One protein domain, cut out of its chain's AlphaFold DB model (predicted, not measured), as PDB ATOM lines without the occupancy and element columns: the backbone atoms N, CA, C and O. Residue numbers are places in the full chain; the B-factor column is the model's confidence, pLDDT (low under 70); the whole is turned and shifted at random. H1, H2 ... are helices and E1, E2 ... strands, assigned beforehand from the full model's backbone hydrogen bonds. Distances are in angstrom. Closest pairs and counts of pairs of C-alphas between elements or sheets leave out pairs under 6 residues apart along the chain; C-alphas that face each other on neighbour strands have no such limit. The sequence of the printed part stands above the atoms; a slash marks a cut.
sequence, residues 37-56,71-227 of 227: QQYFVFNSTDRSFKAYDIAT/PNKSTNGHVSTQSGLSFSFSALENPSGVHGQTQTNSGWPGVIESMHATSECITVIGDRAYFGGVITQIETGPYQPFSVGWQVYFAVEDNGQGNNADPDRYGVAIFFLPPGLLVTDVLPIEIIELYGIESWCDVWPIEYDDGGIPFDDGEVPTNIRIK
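AT A GLANCE: This is residues 37 to 56 and 71 to 227 of the 227 residues of an uncharacterized protein of Eudoraea sp (UniProt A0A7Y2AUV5). One long sheet folds over on itself into two walls whose strands cross: E3, E4 and E5 make one wall, E8, E9, E1 and E2 the other, and the long strands E6 and E7 bend by 81 and 79 degrees to run through both. Two short helices, H1 and H2, and the unnamed residues 195 to 215 lie on the far side of the E8 and E9 wall from E3 to E5; after them comes E10, and the end folds back along E3. The 177 printed residues hold two named helices and ten named strands, in the order E1 to E9, H1, H2, E10, and the class is mostly strand. The antiparallel sheet runs E2 E1 E9 E8 E7 E6 E5 E4 E3. The whole is compact and rounded, with a radius of gyration of the C-alphas of 15.5 A and spans of 42 by 37 by 34 A.

HOW THE PARTS SIT: Begin at E1, residues 38 to 43, a hairpin with E2, residues 48 to 53; N 41 and O 50 are 2.9 A apart, within hydrogen-bond range. E1 is also antiparallel to E9, residues 168 to 177, with N 42 and O 174 at 3.0 A. After the cut follow a meander, each strand the antiparallel neighbour of the one before: E3 (73 to 80), E4 (86 to 94), E5 (97 to 105), E6 (112 to 125), E7 (128 to 140), E8 (151 to 157), then E9. Its pairs within hydrogen-bond range include, in that order, N 77 and O 89, 2.9 A; N 88 and O 103, 2.8 A; N 104 and O 115, 2.8 A; N 123 and O 130, 3.0 A; N 131 and O 154, 2.9 A; N 157 and O 169, 2.9 A. The sheet is twisted; E6 bends at residue 120 and E7 at residue 136. The closest C-alphas of E3 and E7 are those of Thr 75 and Ala 129, 6.9 A apart. H1, residues 183 to 186, only grazes the sheet. It is close to but not clearly touching H2, residues 189 to 194, the closest C-alphas being those of Thr 184 and Ile 192, 7.5 A. H2 is not on the sheet. Every O i to N i+4 pair of H2 is within hydrogen-bond range; H1 is too short for one, but its one O i to N i+3 pair is within range. E10, residues 216 to 220, meets E9 only at a point. Residues 225 to 226 pair antiparallel with residues 75 to 76 of E3.

IN THESE COORDINATES: Find C-alpha 38 at (190.825, 130.296, 171.856), where E1 begins. From C-alpha 112 at (188.081, 117.494, 183.958), E6 spans 30.0 A; E7 spans 29.9 A, E4 26.9 A and E9 26.6 A. E10 ends at C-alpha 220, (185.153, 127.572, 202.074).

THE WHOLE: The two C-alphas farthest apart, of Thr 56 and Asn 163, are 50.1 A apart. Residues 57 to 70 are not printed, and C-alphas 56 and 71 are 37.9 A apart across this cut. The link from H2 to E10 is long, 21 residues. The mean pLDDT of the printed part is 70.3; 85 residues are under 70, among them 180 to 227.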
ATOM      1  N   GLN A  37     192.758 130.151 167.571       64.38
ATOM      2  CA  GLN A  37     193.260 130.079 168.931       64.38
ATOM      3  C   GLN A  37     192.175 130.658 169.837       64.38
ATOM      4  O   GLN A  37     191.700 131.775 169.628       64.38
ATOM      5  N   GLN A  38     191.784 129.883 170.844       71.00
ATOM      6  CA  GLN A  38     190.825 130.296 171.856       71.00
ATOM      7  C   GLN A  38     191.489 130.293 173.225       71.00
ATOM      8  O   GLN A  38     192.323 129.432 173.518       71.00
ATOM      9  N   TYR A  39     191.089 131.232 174.075       71.81
ATOM     10  CA  TYR A  39     191.310 131.115 175.509       71.81
ATOM     11  C   TYR A  39     190.001 130.792 176.214       71.81
ATOM     12  O   TYR A  39     188.914 131.161 175.759       71.81
ATOM     13  N   PHE A  40     190.116 130.104 177.346       69.88
ATOM     14  CA  PHE A  40     188.962 129.757 178.164       69.88
ATOM     15  C   PHE A  40     189.031 130.500 179.483       69.88
ATOM     16  O   PHE A  40     190.058 130.471 180.163       69.88
ATOM     17  N   VAL A  41     187.916 131.130 179.846       69.38
ATOM     18  CA  VAL A  41     187.700 131.682 181.181       69.38
ATOM     19  C   VAL A  41     186.714 130.785 181.897       69.38
ATOM     20  O   VAL A  41     185.587 130.574 181.434       69.38
ATOM     21  N   PHE A  42     187.152 130.258 183.029       68.50
ATOM     22  CA  PHE A  42     186.282 129.573 183.962       68.50
ATOM     23  C   PHE A  42     185.742 130.557 184.991       68.50
ATOM     24  O   PHE A  42     186.532 131.198 185.680       68.50
ATOM     25  N   ASN A  43     184.420 130.638 185.122       65.69
ATOM     26  CA  ASN A  43     183.775 131.374 186.201       65.69
ATOM     27  C   ASN A  43     183.248 130.375 187.242       65.69
ATOM     28  O   ASN A  43     182.368 129.556 186.963       65.69
ATOM     29  N   SER A  44     183.809 130.425 188.452       58.66
ATOM     30  CA  SER A  44     183.435 129.507 189.532       58.66
ATOM     31  C   SER A  44     182.020 129.734 190.062       58.66
ATOM     32  O   SER A  44     181.363 128.765 190.444       58.66
ATOM     33  N   THR A  45     181.540 130.981 190.055       60.38
ATOM     34  CA  THR A  45     180.228 131.366 190.587       60.38
ATOM     35  C   THR A  45     179.094 130.763 189.765       60.38
ATOM     36  O   THR A  45     178.194 130.127 190.312       60.38
ATOM     37  N   ASP A  46     179.131 130.932 188.441       64.38
ATOM     38  CA  ASP A  46     178.078 130.443 187.539       64.38
ATOM     39  C   ASP A  46     178.384 129.071 186.922       64.38
ATOM     40  O   ASP A  46     177.546 128.506 186.216       64.38
ATOM     41  N   ARG A  47     179.559 128.512 187.235       64.12
ATOM     42  CA  ARG A  47     180.031 127.216 186.745       64.12
ATOM     43  C   ARG A  47     180.121 127.147 185.217       64.12
ATOM     44  O   ARG A  47     179.931 126.078 184.633       64.12
ATOM     45  N   SER A  48     180.397 128.269 184.561       65.00
ATOM     46  CA  SER A  48     180.480 128.334 183.106       65.00
ATOM     47  C   SER A  48     181.920 128.380 182.601       65.00
ATOM     48  O   SER A  48     182.809 128.992 183.195       65.00
ATOM     49  N   PHE A  49     182.135 127.724 181.459       68.25
ATOM     50  CA  PHE A  49     183.289 127.967 180.604       68.25
ATOM     51  C   PHE A  49     182.863 128.918 179.494       68.25
ATOM     52  O   PHE A  49     181.883 128.659 178.790       68.25
ATOM     53  N   LYS A  50     183.616 130.000 179.321       72.44
ATOM     54  CA  LYS A  50     183.475 130.899 178.178       72.44
ATOM     55  C   LYS A  50     184.726 130.790 177.326       72.44
ATOM     56  O   LYS A  50     185.829 130.987 177.831       72.44
ATOM     57  N   ALA A  51     184.532 130.433 176.063       72.19
ATOM     58  CA  ALA A  51     185.573 130.461 175.050       72.19
ATOM     59  C   ALA A  51     185.573 131.837 174.385       72.19
ATOM     60  O   ALA A  51     184.506 132.385 174.093       72.19
ATOM     61  N   TYR A  52     186.759 132.375 174.155       70.38
ATOM     62  CA  TYR A  52     186.958 133.656 173.497       70.38
ATOM     63  C   TYR A  52     187.965 133.481 172.367       70.38
ATOM     64  O   TYR A  52     189.026 132.890 172.574       70.38
ATOM     65  N   ASP A  53     187.630 133.997 171.186       70.00
ATOM     66  CA  ASP A  53     188.503 133.936 170.017       70.00
ATOM     67  C   ASP A  53     189.643 134.950 170.141       70.00
ATOM     68  O   ASP A  53     189.427 136.120 170.468       70.00
ATOM     69  N   ILE A  54     190.859 134.526 169.801       65.44
ATOM     70  CA  ILE A  54     192.080 135.348 169.810       65.44
ATOM     71  C   ILE A  54     192.175 136.185 168.512       65.44
ATOM     72  O   ILE A  54     193.236 136.391 167.921       65.44
ATOM     73  N   ALA A  55     191.037 136.662 168.006       52.47
ATOM     74  CA  ALA A  55     190.977 137.381 166.741       52.47
ATOM     75  C   ALA A  55     191.616 138.776 166.882       52.47
ATOM     76  O   ALA A  55     190.997 139.731 167.352       52.47
ATOM     77  N   THR A  56     192.852 138.904 166.389       47.59
ATOM     78  CA  THR A  56     193.637 140.150 166.266       47.59
ATOM     79  C   THR A  56     194.033 140.814 167.588       47.59
ATOM     80  O   THR A  56     193.734 141.978 167.844       47.59
ATOM     81  N   PRO A  71     212.206 139.341 197.938       69.69
ATOM     82  CA  PRO A  71     212.488 138.432 199.050       69.69
ATOM     83  C   PRO A  71     211.701 137.118 198.903       69.69
ATOM     84  O   PRO A  71     210.733 137.056 198.151       69.69
ATOM     85  N   ASN A  72     212.116 136.072 199.629       82.44
ATOM     86  CA  ASN A  72     211.434 134.776 199.582       82.44
ATOM     87  C   ASN A  72     209.930 134.947 199.846       82.44
ATOM     88  O   ASN A  72     209.571 135.469 200.901       82.44
ATOM     89  N   LYS A  73     209.088 134.469 198.928       83.94
ATOM     90  CA  LYS A  73     207.625 134.452 199.072       83.94
ATOM     91  C   LYS A  73     207.156 133.015 199.121       83.94
ATOM     92  O   LYS A  73     207.696 132.171 198.404       83.94
ATOM     93  N   SER A  74     206.146 132.717 199.919       86.12
ATOM     94  CA  SER A  74     205.539 131.391 199.918       86.12
ATOM     95  C   SER A  74     204.037 131.470 200.084       86.12
ATOM     96  O   SER A  74     203.518 132.262 200.863       86.12
ATOM     97  N   THR A  75     203.337 130.604 199.371       85.00
ATOM     98  CA  THR A  75     201.893 130.484 199.487       85.00
ATOM     99  C   THR A  75     201.513 129.020 199.438       85.00
ATOM    100  O   THR A  75     202.062 128.245 198.652       85.00
ATOM    101  N   ASN A  76     200.603 128.613 200.308       88.06
ATOM    102  CA  ASN A  76     200.029 127.283 200.266       88.06
ATOM    103  C   ASN A  76     198.566 127.349 200.673       88.06
ATOM    104  O   ASN A  76     198.188 128.133 201.539       88.06
ATOM    105  N   GLY A  77     197.750 126.476 200.108       83.50
ATOM    106  CA  GLY A  77     196.344 126.452 200.449       83.50
ATOM    107  C   GLY A  77     195.614 125.266 199.866       83.50
ATOM    108  O   GLY A  77     196.081 124.587 198.948       83.50
ATOM    109  N   HIS A  78     194.455 125.027 200.457       84.06
ATOM    110  CA  HIS A  78     193.481 124.069 199.980       84.06
ATOM    111  C   HIS A  78     192.109 124.722 200.043       84.06
ATOM    112  O   HIS A  78     191.726 125.232 201.096       84.06
ATOM    113  N   VAL A  79     191.399 124.689 198.924       77.81
ATOM    114  CA  VAL A  79     190.059 125.237 198.731       77.81
ATOM    115  C   VAL A  79     189.176 124.092 198.255       77.81
ATOM    116  O   VAL A  79     189.554 123.362 197.342       77.81
ATOM    117  N   SER A  80     188.000 123.918 198.853       79.25
ATOM    118  CA  SER A  80     187.025 122.912 198.429       79.25
ATOM    119  C   SER A  80     185.621 123.492 198.449       79.25
ATOM    120  O   SER A  80     185.066 123.802 199.499       79.25
ATOM    121  N   THR A  81     185.043 123.654 197.270       73.62
ATOM    122  CA  THR A  81     183.734 124.281 197.100       73.62
ATOM    123  C   THR A  81     182.609 123.262 197.302       73.62
ATOM    124  O   THR A  81     182.771 122.065 197.050       73.62
ATOM    125  N   GLN A  82     181.404 123.737 197.623       72.62
ATOM    126  CA  GLN A  82     180.203 122.885 197.664       72.62
ATOM    127  C   GLN A  82     179.886 122.227 196.307       72.62
ATOM    128  O   GLN A  82     179.127 121.262 196.237       72.62
ATOM    129  N   SER A  83     180.464 122.737 195.213       69.81
ATOM    130  CA  SER A  83     180.325 122.167 193.871       69.81
ATOM    131  C   SER A  83     181.127 120.882 193.645       69.81
ATOM    132  O   SER A  83     180.989 120.271 192.585       69.81
ATOM    133  N   GLY A  84     181.966 120.490 194.608       76.38
ATOM    134  CA  GLY A  84     182.913 119.381 194.482       76.38
ATOM    135  C   GLY A  84     184.211 119.760 193.764       76.38
ATOM    136  O   GLY A  84     185.120 118.943 193.684       76.38
ATOM    137  N   LEU A  85     184.323 120.993 193.261       77.12
ATOM    138  CA  LEU A  85     185.580 121.550 192.778       77.12
ATOM    139  C   LEU A  85     186.512 121.818 193.963       77.12
ATOM    140  O   LEU A  85     186.125 122.521 194.900       77.12
ATOM    141  N   SER A  86     187.724 121.274 193.901       82.69
ATOM    142  CA  SER A  86     188.774 121.487 194.894       82.69
ATOM    143  C   SER A  86     190.082 121.911 194.239       82.69
ATOM    144  O   SER A  86     190.446 121.418 193.173       82.69
ATOM    145  N   PHE A  87     190.797 122.807 194.909       82.44
ATOM    146  CA  PHE A  87     192.085 123.341 194.499       82.44
ATOM    147  C   PHE A  87     193.072 123.166 195.638       82.44
ATOM    148  O   PHE A  87     192.782 123.495 196.785       82.44
ATOM    149  N   SER A  88     194.256 122.665 195.328       88.38
ATOM    150  CA  SER A  88     195.391 122.659 196.244       88.38
ATOM    151  C   SER A  88     196.552 123.339 195.556       88.38
ATOM    152  O   SER A  88     196.791 123.114 194.370       88.38
ATOM    153  N   PHE A  89     197.288 124.165 196.282       88.56
ATOM    154  CA  PHE A  89     198.475 124.812 195.750       88.56
ATOM    155  C   PHE A  89     199.534 124.952 196.834       88.56
ATOM    156  O   PHE A  89     199.238 125.063 198.025       88.56
ATOM    157  N   SER A  90     200.785 124.915 196.404       91.06
ATOM    158  CA  SER A  90     201.947 125.207 197.228       91.06
ATOM    159  C   SER A  90     203.029 125.753 196.321       91.06
ATOM    160  O   SER A  90     203.368 125.115 195.323       91.06
ATOM    161  N   ALA A  91     203.553 126.923 196.647       90.69
ATOM    162  CA  ALA A  91     204.586 127.571 195.869       90.69
ATOM    163  C   ALA A  91     205.529 128.381 196.760       90.69
ATOM    164  O   ALA A  91     205.131 128.967 197.767       90.69
ATOM    165  N   LEU A  92     206.794 128.394 196.360       90.12
ATOM    166  CA  LEU A  92     207.898 129.112 196.974       90.12
ATOM    167  C   LEU A  92     208.654 129.845 195.869       90.12
ATOM    168  O   LEU A  92     209.207 129.216 194.968       90.12
ATOM    169  N   GLU A  93     208.733 131.161 195.974       86.69
ATOM    170  CA  GLU A  93     209.646 131.980 195.190       86.69
ATOM    171  C   GLU A  93     210.877 132.290 196.038       86.69
ATOM    172  O   GLU A  93     210.772 132.694 197.197       86.69
ATOM    173  N   ASN A  94     212.056 132.081 195.465       85.94
ATOM    174  CA  ASN A  94     213.334 132.454 196.057       85.94
ATOM    175  C   ASN A  94     214.310 132.884 194.937       85.94
ATOM    176  O   ASN A  94     213.981 132.758 193.752       85.94
ATOM    177  N   PRO A  95     215.538 133.344 195.248       84.88
ATOM    178  CA  PRO A  95     216.484 133.778 194.216       84.88
ATOM    179  C   PRO A  95     216.794 132.723 193.138       84.88
ATOM    180  O   PRO A  95     217.092 133.081 191.998       84.88
ATOM    181  N   SER A  96     216.690 131.426 193.456       85.19
ATOM    182  CA  SER A  96     216.901 130.337 192.488       85.19
ATOM    183  C   SER A  96     215.736 130.148 191.513       85.19
ATOM    184  O   SER A  96     215.944 129.631 190.418       85.19
ATOM    185  N   GLY A  97     214.532 130.600 191.860       82.25
ATOM    186  CA  GLY A  97     213.345 130.457 191.026       82.25
ATOM    187  C   GLY A  97     212.073 130.263 191.822       82.25
ATOM    188  O   GLY A  97     212.067 130.298 193.054       82.25
ATOM    189  N   VAL A  98     211.004 130.050 191.068       87.88
ATOM    190  CA  VAL A  98     209.705 129.652 191.591       87.88
ATOM    191  C   VAL A  98     209.644 128.135 191.558       87.88
ATOM    192  O   VAL A  98     209.986 127.504 190.560       87.88
ATOM    193  N   HIS A  99     209.241 127.556 192.680       90.50
ATOM    194  CA  HIS A  99     209.082 126.123 192.861       90.50
ATOM    195  C   HIS A  99     207.707 125.898 193.453       90.50
ATOM    196  O   HIS A  99     207.427 126.372 194.552       90.50
ATOM    197  N   GLY A 100     206.843 125.182 192.752       90.75
ATOM    198  CA  GLY A 100     205.502 124.957 193.252       90.75
ATOM    199  C   GLY A 100     204.660 124.114 192.327       90.75
ATOM    200  O   GLY A 100     205.029 123.841 191.183       90.75
ATOM    201  N   GLN A 101     203.533 123.674 192.859       93.62
ATOM    202  CA  GLN A 101     202.555 122.884 192.140       93.62
ATOM    203  C   GLN A 101     201.154 123.308 192.547       93.62
ATOM    204  O   GLN A 101     200.904 123.703 193.690       93.62
ATOM    205  N   THR A 102     200.231 123.174 191.606       90.62
ATOM    206  CA  THR A 102     198.803 123.206 191.874       90.62
ATOM    207  C   THR A 102     198.157 121.927 191.368       90.62
ATOM    208  O   THR A 102     198.586 121.348 190.366       90.62
ATOM    209  N   GLN A 103     197.129 121.490 192.081       90.94
ATOM    210  CA  GLN A 103     196.231 120.433 191.670       90.94
ATOM    211  C   GLN A 103     194.803 120.946 191.776       90.94
ATOM    212  O   GLN A 103     194.389 121.446 192.820       90.94
ATOM    213  N   THR A 104     194.043 120.774 190.706       86.06
ATOM    214  CA  THR A 104     192.595 120.959 190.705       86.06
ATOM    215  C   THR A 104     191.947 119.599 190.547       86.06
ATOM    216  O   THR A 104     192.331 118.861 189.647       86.06
ATOM    217  N   ASN A 105     190.958 119.273 191.373       85.69
ATOM    218  CA  ASN A 105     190.055 118.152 191.119       85.69
ATOM    219  C   ASN A 105     188.665 118.728 190.907       85.69
ATOM    220  O   ASN A 105     188.172 119.464 191.767       85.69
ATOM    221  N   SER A 106     188.044 118.430 189.771       75.50
ATOM    222  CA  SER A 106     186.695 118.919 189.513       75.50
ATOM    223  C   SER A 106     185.665 117.936 190.062       75.50
ATOM    224  O   SER A 106     185.801 116.721 189.948       75.50
ATOM    225  N   GLY A 107     184.593 118.483 190.631       62.72
ATOM    226  CA  GLY A 107     183.411 117.714 191.003       62.72
ATOM    227  C   GLY A 107     182.485 117.431 189.823       62.72
ATOM    228  O   GLY A 107     181.329 117.080 190.056       62.72
ATOM    229  N   TRP A 108     182.918 117.668 188.576       63.50
ATOM    230  CA  TRP A 108     182.085 117.585 187.375       63.50
ATOM    231  C   TRP A 108     182.477 116.378 186.525       63.50
ATOM    232  O   TRP A 108     183.407 116.455 185.714       63.50
ATOM    233  N   PRO A 109     181.740 115.261 186.658       59.62
ATOM    234  CA  PRO A 109     181.926 114.112 185.790       59.62
ATOM    235  C   PRO A 109     181.736 114.545 184.337       59.62
ATOM    236  O   PRO A 109     180.702 115.120 183.996       59.62
ATOM    237  N   GLY A 110     182.712 114.266 183.476       62.50
ATOM    238  CA  GLY A 110     182.576 114.536 182.045       62.50
ATOM    239  C   GLY A 110     183.521 115.584 181.469       62.50
ATOM    240  O   GLY A 110     183.746 115.555 180.264       62.50
ATOM    241  N   VAL A 111     184.075 116.480 182.291       67.25
ATOM    242  CA  VAL A 111     184.898 117.606 181.810       67.25
ATOM    243  C   VAL A 111     186.366 117.392 182.188       67.25
ATOM    244  O   VAL A 111     187.151 116.846 181.418       67.25
ATOM    245  N   ILE A 112     186.733 117.712 183.425       69.31
ATOM    246  CA  ILE A 112     188.081 117.494 183.958       69.31
ATOM    247  C   ILE A 112     187.915 116.691 185.236       69.31
ATOM    248  O   ILE A 112     187.152 117.097 186.103       69.31
ATOM    249  N   GLU A 113     188.594 115.561 185.377       80.62
ATOM    250  CA  GLU A 113     188.612 114.845 186.656       80.62
ATOM    251  C   GLU A 113     189.661 115.485 187.562       80.62
ATOM    252  O   GLU A 113     189.352 115.919 188.675       80.62
ATOM    253  N   SER A 114     190.871 115.669 187.029       87.44
ATOM    254  CA  SER A 114     191.932 116.411 187.696       87.44
ATOM    255  C   SER A 114     192.870 117.124 186.718       87.44
ATOM    256  O   SER A 114     192.962 116.799 185.533       87.44
ATOM    257  N   MET A 115     193.570 118.138 187.216       89.12
ATOM    258  CA  MET A 115     194.602 118.880 186.498       89.12
ATOM    259  C   MET A 115     195.753 119.168 187.454       89.12
ATOM    260  O   MET A 115     195.526 119.664 188.557       89.12
ATOM    261  N   HIS A 116     196.981 118.928 187.002       92.94
ATOM    262  CA  HIS A 116     198.195 119.352 187.686       92.94
ATOM    263  C   HIS A 116     198.912 120.423 186.874       92.94
ATOM    264  O   HIS A 116     199.053 120.306 185.655       92.94
ATOM    265  N   ALA A 117     199.417 121.436 187.567       91.81
ATOM    266  CA  ALA A 117     200.262 122.466 186.986       91.81
ATOM    267  C   ALA A 117     201.497 122.711 187.852       91.81
ATOM    268  O   ALA A 117     201.452 122.593 189.078       91.81
ATOM    269  N   THR A 118     202.600 123.064 187.202       94.31
ATOM    270  CA  THR A 118     203.829 123.522 187.860       94.31
ATOM    271  C   THR A 118     203.828 125.041 187.888       94.31
ATOM    272  O   THR A 118     203.557 125.671 186.870       94.31
ATOM    273  N   SER A 119     204.115 125.624 189.051       90.38
ATOM    274  CA  SER A 119     204.187 127.075 189.217       90.38
ATOM    275  C   SER A 119     205.342 127.648 188.416       90.38
ATOM    276  O   SER A 119     206.486 127.234 188.595       90.38
ATOM    277  N   GLU A 120     205.050 128.649 187.599       86.38
ATOM    278  CA  GLU A 120     206.075 129.493 186.986       86.38
ATOM    279  C   GLU A 120     206.249 130.784 187.779       86.38
ATOM    280  O   GLU A 120     207.324 131.384 187.755       86.38
ATOM    281  N   CYS A 121     205.213 131.190 188.519       82.50
ATOM    282  CA  CYS A 121     205.218 132.451 189.222       82.50
ATOM    283  C   CYS A 121     204.202 132.530 190.369       82.50
ATOM    284  O   CYS A 121     203.157 131.872 190.360       82.50
ATOM    285  N   ILE A 122     204.531 133.362 191.359       82.62
ATOM    286  CA  ILE A 122     203.622 133.759 192.430       82.62
ATOM    287  C   ILE A 122     203.776 135.242 192.734       82.62
ATOM    288  O   ILE A 122     204.876 135.790 192.713       82.62
ATOM    289  N   THR A 123     202.671 135.901 193.047       81.00
ATOM    290  CA  THR A 123     202.680 137.274 193.556       81.00
ATOM    291  C   THR A 123     201.753 137.365 194.751       81.00
ATOM    292  O   THR A 123     200.706 136.731 194.773       81.00
ATOM    293  N   VAL A 124     202.164 138.117 195.766       77.31
ATOM    294  CA  VAL A 124     201.386 138.329 196.986       77.31
ATOM    295  C   VAL A 124     201.197 139.827 197.164       77.31
ATOM    296  O   VAL A 124     202.185 140.562 197.168       77.31
ATOM    297  N   ILE A 125     199.947 140.269 197.298       76.81
ATOM    298  CA  ILE A 125     199.573 141.668 197.540       76.81
ATOM    299  C   ILE A 125     198.569 141.697 198.687       76.81
ATOM    300  O   ILE A 125     197.445 141.223 198.540       76.81
ATOM    301  N   GLY A 126     198.983 142.254 199.828       81.38
ATOM    302  CA  GLY A 126     198.192 142.182 201.056       81.38
ATOM    303  C   GLY A 126     197.891 140.726 201.406       81.38
ATOM    304  O   GLY A 126     198.809 139.906 201.458       81.38
ATOM    305  N   ASP A 127     196.607 140.414 201.552       77.25
ATOM    306  CA  ASP A 127     196.126 139.073 201.884       77.25
ATOM    307  C   ASP A 127     195.737 138.249 200.641       77.25
ATOM    308  O   ASP A 127     195.113 137.196 200.744       77.25
ATOM    309  N   ARG A 128     196.116 138.699 199.436       77.75
ATOM    310  CA  ARG A 128     195.861 137.988 198.175       77.75
ATOM    311  C   ARG A 128     197.118 137.345 197.624       77.75
ATOM    312  O   ARG A 128     198.158 137.993 197.511       77.75
ATOM    313  N   ALA A 129     197.003 136.088 197.207       79.38
ATOM    314  CA  ALA A 129     198.027 135.388 196.449       79.38
ATOM    315  C   ALA A 129     197.532 135.081 195.034       79.38
ATOM    316  O   ALA A 129     196.461 134.515 194.830       79.38
ATOM    317  N   TYR A 130     198.369 135.420 194.065       81.00
ATOM    318  CA  TYR A 130     198.196 135.171 192.647       81.00
ATOM    319  C   TYR A 130     199.142 134.058 192.223       81.00
ATOM    320  O   TYR A 130     200.332 134.080 192.557       81.00
ATOM    321  N   PHE A 131     198.612 133.090 191.489       83.56
ATOM    322  CA  PHE A 131     199.341 131.936 190.992       83.56
ATOM    323  C   PHE A 131     199.307 131.931 189.469       83.56
ATOM    324  O   PHE A 131     198.238 132.068 188.874       83.56
ATOM    325  N   GLY A 132     200.460 131.689 188.851       84.94
ATOM    326  CA  GLY A 132     200.560 131.353 187.436       84.94
ATOM    327  C   GLY A 132     201.464 130.145 187.225       84.94
ATOM    328  O   GLY A 132     202.480 129.963 187.907       84.94
ATOM    329  N   GLY A 133     201.094 129.285 186.285       86.94
ATOM    330  CA  GLY A 133     201.861 128.086 185.989       86.94
ATOM    331  C   GLY A 133     201.474 127.413 184.686       86.94
ATOM    332  O   GLY A 133     200.577 127.859 183.979       86.94
ATOM    333  N   VAL A 134     202.144 126.304 184.395       89.31
ATOM    334  CA  VAL A 134     201.927 125.499 183.188       89.31
ATOM    335  C   VAL A 134     201.337 124.156 183.568       89.31
ATOM    336  O   VAL A 134     201.835 123.473 184.465       89.31
ATOM    337  N   ILE A 135     200.286 123.759 182.858       91.12
ATOM    338  CA  ILE A 135     199.629 122.466 183.018       91.12
ATOM    339  C   ILE A 135     200.585 121.363 182.580       91.12
ATOM    340  O   ILE A 135     201.025 121.315 181.431       91.12
ATOM    341  N   THR A 136     200.887 120.449 183.494       94.44
ATOM    342  CA  THR A 136     201.810 119.330 183.270       94.44
ATOM    343  C   THR A 136     201.093 117.996 183.125       94.44
ATOM    344  O   THR A 136     201.631 117.086 182.495       94.44
ATOM    345  N   GLN A 137     199.882 117.871 183.667       92.25
ATOM    346  CA  GLN A 137     199.065 116.664 183.564       92.25
ATOM    347  C   GLN A 137     197.581 117.018 183.628       92.25
ATOM    348  O   GLN A 137     197.178 117.929 184.350       92.25
ATOM    349  N   ILE A 138     196.769 116.269 182.885       87.88
ATOM    350  CA  ILE A 138     195.309 116.345 182.925       87.88
ATOM    351  C   ILE A 138     194.783 114.915 182.982       87.88
ATOM    352  O   ILE A 138     195.192 114.073 182.183       87.88
ATOM    353  N   GLU A 139     193.876 114.652 183.914       86.31
ATOM    354  CA  GLU A 139     193.055 113.446 183.938       86.31
ATOM    355  C   GLU A 139     191.668 113.840 183.436       86.31
ATOM    356  O   GLU A 139     190.969 114.677 184.016       86.31
ATOM    357  N   THR A 140     191.323 113.325 182.263       71.75
ATOM    358  CA  THR A 140     190.280 113.903 181.415       71.75
ATOM    359  C   THR A 140     188.974 113.142 181.526       71.75
ATOM    360  O   THR A 140     188.962 111.914 181.433       71.75
ATOM    361  N   GLY A 141     187.869 113.887 181.574       69.50
ATOM    362  CA  GLY A 141     186.582 113.382 181.117       69.50
ATOM    363  C   GLY A 141     186.453 113.460 179.583       69.50
ATOM    364  O   GLY A 141     187.368 113.916 178.901       69.50
ATOM    365  N   PRO A 142     185.319 113.030 179.003       68.31
ATOM    366  CA  PRO A 142     185.024 113.121 177.567       68.31
ATOM    367  C   PRO A 142     185.106 114.526 176.939       68.31
ATOM    368  O   PRO A 142     185.143 114.614 175.713       68.31
ATOM    369  N   TYR A 143     185.112 115.610 177.720       73.69
ATOM    370  CA  TYR A 143     185.221 116.983 177.225       73.69
ATOM    371  C   TYR A 143     186.421 117.712 177.839       73.69
ATOM    372  O   TYR A 143     186.397 118.088 179.004       73.69
ATOM    373  N   GLN A 144     187.450 117.969 177.036       77.50
ATOM    374  CA  GLN A 144     188.685 118.602 177.486       77.50
ATOM    375  C   GLN A 144     188.910 119.935 176.742       77.50
ATOM    376  O   GLN A 144     189.338 119.909 175.588       77.50
ATOM    377  N   PRO A 145     188.641 121.097 177.371       74.94
ATOM    378  CA  PRO A 145     188.781 122.395 176.705       74.94
ATOM    379  C   PRO A 145     190.231 122.907 176.619       74.94
ATOM    380  O   PRO A 145     190.512 123.787 175.820       74.94
ATOM    381  N   PHE A 146     191.171 122.366 177.399       80.38
ATOM    382  CA  PHE A 146     192.576 122.799 177.426       80.38
ATOM    383  C   PHE A 146     193.534 121.604 177.464       80.38
ATOM    384  O   PHE A 146     193.143 120.497 177.818       80.38
ATOM    385  N   SER A 147     194.806 121.804 177.122       85.25
ATOM    386  CA  SER A 147     195.790 120.716 176.999       85.25
ATOM    387  C   SER A 147     197.003 120.896 177.910       85.25
ATOM    388  O   SER A 147     197.254 121.972 178.443       85.25
ATOM    389  N   VAL A 148     197.790 119.831 178.078       88.94
ATOM    390  CA  VAL A 148     199.127 119.932 178.684       88.94
ATOM    391  C   VAL A 148     199.956 120.972 177.922       88.94
ATOM    392  O   VAL A 148     199.889 121.049 176.695       88.94
ATOM    393  N   GLY A 149     200.720 121.781 178.654       86.75
ATOM    394  CA  GLY A 149     201.489 122.911 178.130       86.75
ATOM    395  C   GLY A 149     200.733 124.240 178.127       86.75
ATOM    396  O   GLY A 149     201.369 125.281 177.974       86.75
ATOM    397  N   TRP A 150     199.411 124.229 178.315       86.56
ATOM    398  CA  TRP A 150     198.646 125.460 178.493       86.56
ATOM    399  C   TRP A 150     198.986 126.120 179.826       86.56
ATOM    400  O   TRP A 150     199.347 125.440 180.792       86.56
ATOM    401  N   GLN A 151     198.849 127.438 179.886       83.75
ATOM    402  CA  GLN A 151     199.040 128.184 181.122       83.75
ATOM    403  C   GLN A 151     197.748 128.232 181.930       83.75
ATOM    404  O   GLN A 151     196.656 128.255 181.363       83.75
ATOM    405  N   VAL A 152     197.895 128.242 183.251       82.81
ATOM    406  CA  VAL A 152     196.813 128.344 184.224       82.81
ATOM    407  C   VAL A 152     197.129 129.430 185.236       82.81
ATOM    408  O   VAL A 152     198.253 129.544 185.726       82.81
ATOM    409  N   TYR A 153     196.105 130.200 185.564       81.81
ATOM    410  CA  TYR A 153     196.210 131.412 186.352       81.81
ATOM    411  C   TYR A 153     195.023 131.460 187.321       81.81
ATOM    412  O   TYR A 153     193.900 131.227 186.884       81.81
ATOM    413  N   PHE A 154     195.238 131.759 188.609       78.88
ATOM    414  CA  PHE A 154     194.151 131.998 189.578       78.88
ATOM    415  C   PHE A 154     194.592 132.874 190.764       78.88
ATOM    416  O   PHE A 154     195.788 133.011 191.031       78.88
ATOM    417  N   ALA A 155     193.622 133.413 191.512       79.31
ATOM    418  CA  ALA A 155     193.848 134.189 192.732       79.31
ATOM    419  C   ALA A 155     193.107 133.601 193.946       79.31
ATOM    420  O   ALA A 155     192.008 133.048 193.832       79.31
ATOM    421  N   VAL A 156     193.700 133.754 195.125       78.50
ATOM    422  CA  VAL A 156     193.117 133.388 196.426       78.50
ATOM    423  C   VAL A 156     193.309 134.529 197.421       78.50
ATOM    424  O   VAL A 156     194.302 135.248 197.334       78.50
ATOM    425  N   GLU A 157     192.380 134.690 198.359       79.44
ATOM    426  CA  GLU A 157     192.401 135.717 199.409       79.44
ATOM    427  C   GLU A 157     192.266 135.052 200.787       79.44
ATOM    428  O   GLU A 157     191.290 134.345 201.037       79.44
ATOM    429  N   ASP A 158     193.261 135.250 201.653       78.44
ATOM    430  CA  ASP A 158     193.276 134.810 203.056       78.44
ATOM    431  C   ASP A 158     192.473 135.824 203.889       78.44
ATOM    432  O   ASP A 158     192.872 136.977 204.008       78.44
ATOM    433  N   ASN A 159     191.332 135.428 204.459       78.44
ATOM    434  CA  ASN A 159     190.509 136.332 205.285       78.44
ATOM    435  C   ASN A 159     190.824 136.208 206.786       78.44
ATOM    436  O   ASN A 159     190.046 136.634 207.648       78.44
ATOM    437  N   GLY A 160     191.990 135.652 207.117       70.94
ATOM    438  CA  GLY A 160     192.510 135.524 208.466       70.94
ATOM    439  C   GLY A 160     192.593 134.075 208.949       70.94
ATOM    440  O   GLY A 160     192.029 133.142 208.392       70.94
ATOM    441  N   GLN A 161     193.290 133.876 210.072       65.12
ATOM    442  CA  GLN A 161     193.539 132.543 210.634       65.12
ATOM    443  C   GLN A 161     192.867 132.350 212.000       65.12
ATOM    444  O   GLN A 161     192.999 133.183 212.898       65.12
ATOM    445  N   GLY A 162     192.231 131.191 212.207       62.69
ATOM    446  CA  GLY A 162     191.733 130.734 213.512       62.69
ATOM    447  C   GLY A 162     190.226 130.472 213.563       62.69
ATOM    448  O   GLY A 162     189.507 130.708 212.605       62.69
ATOM    449  N   ASN A 163     189.736 129.988 214.713       55.66
ATOM    450  CA  ASN A 163     188.347 129.519 214.893       55.66
ATOM    451  C   ASN A 163     187.244 130.565 214.627       55.66
ATOM    452  O   ASN A 163     186.084 130.177 214.544       55.66
ATOM    453  N   ASN A 164     187.589 131.854 214.555       69.12
ATOM    454  CA  ASN A 164     186.648 132.960 214.359       69.12
ATOM    455  C   ASN A 164     187.054 133.877 213.191       69.12
ATOM    456  O   ASN A 164     186.579 135.008 213.138       69.12
ATOM    457  N   ALA A 165     187.999 133.454 212.345       70.06
ATOM    458  CA  ALA A 165     188.304 134.199 211.130       70.06
ATOM    459  C   ALA A 165     187.165 134.019 210.122       70.06
ATOM    460  O   ALA A 165     186.491 132.983 210.131       70.06
ATOM    461  N   ASP A 166     186.951 135.028 209.283       72.06
ATOM    462  CA  ASP A 166     186.039 134.884 208.155       72.06
ATOM    463  C   ASP A 166     186.587 133.797 207.207       72.06
ATOM    464  O   ASP A 166     187.805 133.622 207.123       72.06
ATOM    465  N   PRO A 167     185.727 133.035 206.508       65.31
ATOM    466  CA  PRO A 167     186.187 132.034 205.547       65.31
ATOM    467  C   PRO A 167     187.076 132.665 204.473       65.31
ATOM    468  O   PRO A 167     186.745 133.742 203.963       65.31
ATOM    469  N   ASP A 168     188.168 131.995 204.089       68.19
ATOM    470  CA  ASP A 168     188.992 132.475 202.976       68.19
ATOM    471  C   ASP A 168     188.150 132.536 201.702       68.19
ATOM    472  O   ASP A 168     187.246 131.721 201.472       68.19
ATOM    473  N   ARG A 169     188.471 133.503 200.850       69.56
ATOM    474  CA  ARG A 169     187.786 133.710 199.578       69.56
ATOM    475  C   ARG A 169     188.658 133.223 198.437       69.56
ATOM    476  O   ARG A 169     189.885 133.310 198.451       69.56
ATOM    477  N   TYR A 170     188.010 132.717 197.400       67.38
ATOM    478  CA  TYR A 170     188.684 132.274 196.189       67.38
ATOM    479  C   TYR A 170     188.116 133.048 194.995       67.38
ATOM    480  O   TYR A 170     186.910 133.075 194.752       67.38
ATOM    481  N   GLY A 171     188.997 133.768 194.301       60.78
ATOM    482  CA  GLY A 171     188.668 134.626 193.167       60.78
ATOM    483  C   GLY A 171     189.043 133.869 191.913       60.78
ATOM    484  O   GLY A 171     190.159 133.988 191.411       60.78
ATOM    485  N   VAL A 172     188.147 133.000 191.457       56.81
ATOM    486  CA  VAL A 172     188.472 132.053 190.393       56.81
ATOM    487  C   VAL A 172     187.921 132.564 189.072       56.81
ATOM    488  O   VAL A 172     186.828 132.213 188.634       56.81
ATOM    489  N   ALA A 173     188.739 133.392 188.424       56.69
ATOM    490  CA  ALA A 173     188.873 133.312 186.981       56.69
ATOM    491  C   ALA A 173     190.083 132.441 186.672       56.69
ATOM    492  O   ALA A 173     191.218 132.830 186.947       56.69
ATOM    493  N   ILE A 174     189.822 131.242 186.144       65.44
ATOM    494  CA  ILE A 174     190.888 130.400 185.605       65.44
ATOM    495  C   ILE A 174     191.026 130.730 184.139       65.44
ATOM    496  O   ILE A 174     190.097 130.490 183.365       65.44
ATOM    497  N   PHE A 175     192.183 131.268 183.779       68.62
ATOM    498  CA  PHE A 175     192.541 131.496 182.391       68.62
ATOM    499  C   PHE A 175     193.344 130.313 181.893       68.62
ATOM    500  O   PHE A 175     194.373 129.974 182.473       68.62
ATOM    501  N   PHE A 176     192.860 129.709 180.816       70.31
ATOM    502  CA  PHE A 176     193.581 128.693 180.072       70.31
ATOM    503  C   PHE A 176     194.076 129.319 178.778       70.31
ATOM    504  O   PHE A 176     193.261 129.678 177.924       70.31
ATOM    505  N   LEU A 177     195.397 129.441 178.645       72.75
ATOM    506  CA  LEU A 177     196.039 130.006 177.457       72.75
ATOM    507  C   LEU A 177     196.858 128.945 176.715       72.75
ATOM    508  O   LEU A 177     197.579 128.182 177.369       72.75
ATOM    509  N   PRO A 178     196.802 128.900 175.372       74.06
ATOM    510  CA  PRO A 178     197.712 128.087 174.580       74.06
ATOM    511  C   PRO A 178     199.190 128.410 174.874       74.06
ATOM    512  O   PRO A 178     199.517 129.538 175.254       74.06
ATOM    513  N   PRO A 179     200.113 127.455 174.661       72.94
ATOM    514  CA  PRO A 179     201.539 127.698 174.843       72.94
ATOM    515  C   PRO A 179     202.041 128.897 174.023       72.94
ATOM    516  O   PRO A 179     201.775 128.990 172.825       72.94
ATOM    517  N   GLY A 180     202.832 129.767 174.656       68.44
ATOM    518  CA  GLY A 180     203.464 130.922 174.004       68.44
ATOM    519  C   GLY A 180     202.613 132.193 173.958       68.44
ATOM    520  O   GLY A 180     203.079 133.196 173.424       68.44
ATOM    521  N   LEU A 181     201.408 132.161 174.526       67.75
ATOM    522  CA  LEU A 181     200.517 133.307 174.655       67.75
ATOM    523  C   LEU A 181     200.582 133.827 176.100       67.75
ATOM    524  O   LEU A 181     200.406 133.029 177.013       67.75
ATOM    525  N   LEU A 182     200.845 135.117 176.332       67.31
ATOM    526  CA  LEU A 182     200.845 135.689 177.687       67.31
ATOM    527  C   LEU A 182     199.489 136.303 178.010       67.31
ATOM    528  O   LEU A 182     198.850 136.858 177.125       67.31
ATOM    529  N   VAL A 183     199.071 136.289 179.279       65.44
ATOM    530  CA  VAL A 183     197.767 136.845 179.701       65.44
ATOM    531  C   VAL A 183     197.564 138.295 179.244       65.44
ATOM    532  O   VAL A 183     196.472 138.658 178.808       65.44
ATOM    533  N   THR A 184     198.629 139.098 179.274       61.94
ATOM    534  CA  THR A 184     198.640 140.500 178.827       61.94
ATOM    535  C   THR A 184     198.370 140.676 177.339       61.94
ATOM    536  O   THR A 184     197.958 141.753 176.921       61.94
ATOM    537  N   ASP A 185     198.620 139.647 176.531       62.50
ATOM    538  CA  ASP A 185     198.404 139.712 175.091       62.50
ATOM    539  C   ASP A 185     196.918 139.521 174.768       62.50
ATOM    540  O   ASP A 185     196.410 140.098 173.816       62.50
ATOM    541  N   VAL A 186     196.209 138.714 175.558       58.78
ATOM    542  CA  VAL A 186     194.914 138.133 175.160       58.78
ATOM    543  C   VAL A 186     193.725 138.821 175.790       58.78
ATOM    544  O   VAL A 186     192.635 138.820 175.219       58.78
ATOM    545  N   LEU A 187     193.902 139.343 176.999       61.22
ATOM    546  CA  LEU A 187     192.780 139.850 177.759       61.22
ATOM    547  C   LEU A 187     192.557 141.333 177.448       61.22
ATOM    548  O   LEU A 187     193.502 142.120 177.498       61.22
ATOM    549  N   PRO A 188     191.311 141.743 177.144       57.59
ATOM    550  CA  PRO A 188     190.944 143.149 177.110       57.59
ATOM    551  C   PRO A 188     191.382 143.834 178.402       57.59
ATOM    552  O   PRO A 188     191.282 143.235 179.474       57.59
ATOM    553  N   ILE A 189     191.794 145.098 178.311       52.31
ATOM    554  CA  ILE A 189     192.222 145.877 179.480       52.31
ATOM    555  C   ILE A 189     191.160 145.876 180.590       52.31
ATOM    556  O   ILE A 189     191.489 145.740 181.753       52.31
ATOM    557  N   GLU A 190     189.878 145.854 180.227       53.38
ATOM    558  CA  GLU A 190     188.749 145.756 181.160       53.38
ATOM    559  C   GLU A 190     188.730 144.430 181.946       53.38
ATOM    560  O   GLU A 190     188.355 144.402 183.113       53.38
ATOM    561  N   ILE A 191     189.138 143.317 181.322       54.69
ATOM    562  CA  ILE A 191     189.277 142.009 181.985       54.69
ATOM    563  C   ILE A 191     190.545 142.003 182.841       54.69
ATOM    564  O   ILE A 191     190.540 141.490 183.958       54.69
ATOM    565  N   ILE A 192     191.622 142.598 182.336       55.97
ATOM    566  CA  ILE A 192     192.872 142.754 183.076       55.97
ATOM    567  C   ILE A 192     192.638 143.557 184.367       55.97
ATOM    568  O   ILE A 192     193.059 143.116 185.435       55.97
ATOM    569  N   GLU A 193     191.905 144.666 184.280       51.56
ATOM    570  CA  GLU A 193     191.503 145.522 185.397       51.56
ATOM    571  C   GLU A 193     190.550 144.787 186.352       51.56
ATOM    572  O   GLU A 193     190.799 144.749 187.556       51.56
ATOM    573  N   LEU A 194     189.514 144.116 185.828       52.12
ATOM    574  CA  LEU A 194     188.530 143.380 186.638       52.12
ATOM    575  C   LEU A 194     189.157 142.256 187.478       52.12
ATOM    576  O   LEU A 194     188.679 141.956 188.572       52.12
ATOM    577  N   TYR A 195     190.205 141.613 186.963       53.97
ATOM    578  CA  TYR A 195     190.866 140.481 187.617       53.97
ATOM    579  C   TYR A 195     192.230 140.839 188.230       53.97
ATOM    580  O   TYR A 195     192.908 139.965 188.777       53.97
ATOM    581  N   GLY A 196     192.634 142.115 188.170       54.03
ATOM    582  CA  GLY A 196     193.928 142.591 188.665       54.03
ATOM    583  C   GLY A 196     195.115 141.870 188.023       54.03
ATOM    584  O   GLY A 196     196.099 141.588 188.695       54.03
ATOM    585  N   ILE A 197     195.012 141.497 186.748       56.03
ATOM    586  CA  ILE A 197     195.958 140.605 186.057       56.03
ATOM    587  C   ILE A 197     197.316 141.263 185.819       56.03
ATOM    588  O   ILE A 197     198.322 140.566 185.709       56.03
ATOM    589  N   GLU A 198     197.381 142.595 185.829       51.59
ATOM    590  CA  GLU A 198     198.649 143.332 185.755       51.59
ATOM    591  C   GLU A 198     199.586 142.964 186.915       51.59
ATOM    592  O   GLU A 198     200.798 142.988 186.764       51.59
ATOM    593  N   SER A 199     199.074 142.511 188.062       50.66
ATOM    594  CA  SER A 199     199.936 142.036 189.149       50.66
ATOM    595  C   SER A 199     200.274 140.547 189.087       50.66
ATOM    596  O   SER A 199     200.920 140.027 190.001       50.66
ATOM    597  N   TRP A 200     199.819 139.813 188.072       60.62
ATOM    598  CA  TRP A 200     200.027 138.372 188.001       60.62
ATOM    599  C   TRP A 200     201.390 138.162 187.380       60.62
ATOM    600  O   TRP A 200     201.539 138.110 186.167       60.62
ATOM    601  N   CYS A 201     202.387 138.030 188.253       59.78
ATOM    602  CA  CYS A 201     203.712 137.579 187.877       59.78
ATOM    603  C   CYS A 201     204.426 138.504 186.883       59.78
ATOM    604  O   CYS A 201     204.523 138.225 185.692       59.78
ATOM    605  N   ASP A 202     204.988 139.577 187.438       49.56
ATOM    606  CA  ASP A 202     205.892 140.525 186.781       49.56
ATOM    607  C   ASP A 202     205.307 141.299 185.576       49.56
ATOM    608  O   ASP A 202     205.968 141.449 184.545       49.56
ATOM    609  N   VAL A 203     204.142 141.938 185.748       40.41
ATOM    610  CA  VAL A 203     203.918 143.275 185.155       40.41
ATOM    611  C   VAL A 203     204.089 144.306 186.284       40.41
ATOM    612  O   VAL A 203     203.547 144.172 187.376       40.41
ATOM    613  N   TRP A 204     204.999 145.261 186.093       28.84
ATOM    614  CA  TRP A 204     205.421 146.244 187.108       28.84
ATOM    615  C   TRP A 204     204.314 147.281 187.428       28.84
ATOM    616  O   TRP A 204     203.329 147.352 186.697       28.84
ATOM    617  N   PRO A 205     204.446 148.086 188.509       33.16
ATOM    618  CA  PRO A 205     203.339 148.676 189.235       33.16
ATOM    619  C   PRO A 205     202.722 149.807 188.431       33.16
ATOM    620  O   PRO A 205     203.366 150.819 188.137       33.16
ATOM    621  N   ILE A 206     201.440 149.661 188.156       30.20
ATOM    622  CA  ILE A 206     200.587 150.807 187.952       30.20
ATOM    623  C   ILE A 206     199.713 150.864 189.202       30.20
ATOM    624  O   ILE A 206     198.904 149.975 189.446       30.20
ATOM    625  N   GLU A 207     199.973 151.841 190.075       29.19
ATOM    626  CA  GLU A 207     199.059 152.150 191.175       29.19
ATOM    627  C   GLU A 207     197.746 152.620 190.539       29.19
ATOM    628  O   GLU A 207     197.654 153.757 190.074       29.19
ATOM    629  N   TYR A 208     196.755 151.733 190.477       36.81
ATOM    630  CA  TYR A 208     195.400 152.072 190.068       36.81
ATOM    631  C   TYR A 208     194.382 151.595 191.097       36.81
ATOM    632  O   TYR A 208     194.562 150.574 191.758       36.81
ATOM    633  N   ASP A 209     193.345 152.420 191.217       38.09
ATOM    634  CA  ASP A 209     192.224 152.327 192.145       38.09
ATOM    635  C   ASP A 209     191.532 150.964 192.003       38.09
ATOM    636  O   ASP A 209     191.053 150.577 190.934       38.09
ATOM    637  N   ASP A 210     191.550 150.215 193.094       40.34
ATOM    638  CA  ASP A 210     191.164 148.826 193.261       40.34
ATOM    639  C   ASP A 210     189.644 148.649 193.149       40.34
ATOM    640  O   ASP A 210     188.922 148.428 194.123       40.34
ATOM    641  N   GLY A 211     189.147 148.685 191.911       41.75
ATOM    642  CA  GLY A 211     187.844 148.141 191.522       41.75
ATOM    643  C   GLY A 211     187.828 146.619 191.681       41.75
ATOM    644  O   GLY A 211     187.840 145.890 190.697       41.75
ATOM    645  N   GLY A 212     187.888 146.154 192.931       40.91
ATOM    646  CA  GLY A 212     188.227 144.789 193.318       40.91
ATOM    647  C   GLY A 212     187.438 143.679 192.616       40.91
ATOM    648  O   GLY A 212     186.259 143.808 192.293       40.91
ATOM    649  N   ILE A 213     188.123 142.547 192.454       45.97
ATOM    650  CA  ILE A 213     187.587 141.280 191.954       45.97
ATOM    651  C   ILE A 213     186.311 140.917 192.740       45.97
ATOM    652  O   ILE A 213     186.351 140.916 193.975       45.97
ATOM    653  N   PRO A 214     185.192 140.544 192.088       48.78
ATOM    654  CA  PRO A 214     184.101 139.880 192.784       48.78
ATOM    655  C   PRO A 214     184.566 138.468 193.160       48.78
ATOM    656  O   PRO A 214     184.596 137.560 192.329       48.78
ATOM    657  N   PHE A 215     184.990 138.297 194.409       49.09
ATOM    658  CA  PHE A 215     185.206 136.978 194.987       49.09
ATOM    659  C   PHE A 215     183.856 136.284 195.177       49.09
ATOM    660  O   PHE A 215     182.853 136.933 195.471       49.09
ATOM    661  N   ASP A 216     183.827 134.963 195.000       53.62
ATOM    662  CA  ASP A 216     182.680 134.181 195.444       53.62
ATOM    663  C   ASP A 216     182.668 134.191 196.979       53.62
ATOM    664  O   ASP A 216     183.631 133.753 197.613       53.62
ATOM    665  N   ASP A 217     181.578 134.687 197.567       45.66
ATOM    666  CA  ASP A 217     181.317 134.634 199.012       45.66
ATOM    667  C   ASP A 217     181.060 133.198 199.496       45.66
ATOM    668  O   ASP A 217     180.784 132.983 200.677       45.66
ATOM    669  N   GLY A 218     181.078 132.213 198.588       48.69
ATOM    670  CA  GLY A 218     180.970 130.799 198.896       48.69
ATOM    671  C   GLY A 218     181.955 130.408 199.990       48.69
ATOM    672  O   GLY A 218     183.123 130.170 199.713       48.69
ATOM    673  N   GLU A 219     181.462 130.341 201.226       48.03
ATOM    674  CA  GLU A 219     182.233 130.009 202.418       48.03
ATOM    675  C   GLU A 219     182.980 128.691 202.198       48.03
ATOM    676  O   GLU A 219     182.371 127.630 202.006       48.03
ATOM    677  N   VAL A 220     184.309 128.752 202.220       46.75
ATOM    678  CA  VAL A 220     185.153 127.572 202.074       46.75
ATOM    679  C   VAL A 220     185.844 127.306 203.413       46.75
ATOM    680  O   VAL A 220     186.493 128.200 203.950       46.75
ATOM    681  N   PRO A 221     185.748 126.096 203.990       45.59
ATOM    682  CA  PRO A 221     186.560 125.730 205.143       45.59
ATOM    683  C   PRO A 221     188.008 125.533 204.677       45.59
ATOM    684  O   PRO A 221     188.345 124.511 204.077       45.59
ATOM    685  N   THR A 222     188.860 126.525 204.902       53.91
ATOM    686  CA  THR A 222     190.187 126.619 204.277       53.91
ATOM    687  C   THR A 222     191.324 126.692 205.290       53.91
ATOM    688  O   THR A 222     191.153 126.973 206.473       53.91
ATOM    689  N   ASN A 223     192.519 126.368 204.796       57.91
ATOM    690  CA  ASN A 223     193.799 126.605 205.457       57.91
ATOM    691  C   ASN A 223     194.729 127.294 204.447       57.91
ATOM    692  O   ASN A 223     195.744 126.704 204.052       57.91
ATOM    693  N   ILE A 224     194.360 128.478 203.948       64.25
ATOM    694  CA  ILE A 224     195.287 129.273 203.139       64.25
ATOM    695  C   ILE A 224     196.331 129.887 204.082       64.25
ATOM    696  O   ILE A 224     196.062 130.234 205.230       64.25
ATOM    697  N   ARG A 225     197.590 129.890 203.644       67.88
ATOM    698  CA  ARG A 225     198.685 130.595 204.307       67.88
ATOM    699  C   ARG A 225     199.485 131.335 203.262       67.88
ATOM    700  O   ARG A 225     200.097 130.710 202.394       67.88
ATOM    701  N   ILE A 226     199.526 132.647 203.415       68.50
ATOM    702  CA  ILE A 226     200.290 133.560 202.576       68.50
ATOM    703  C   ILE A 226     201.407 134.165 203.438       68.50
ATOM    704  O   ILE A 226     201.159 134.592 204.569       68.50
ATOM    705  N   LYS A 227     202.658 134.105 202.965       61.72
ATOM    706  CA  LYS A 227     203.847 134.595 203.684       61.72
ATOM    707  C   LYS A 227     204.869 135.246 202.769       61.72
ATOM    708  O   LYS A 227     205.181 134.649 201.711       61.72
TER     709      LYS A 227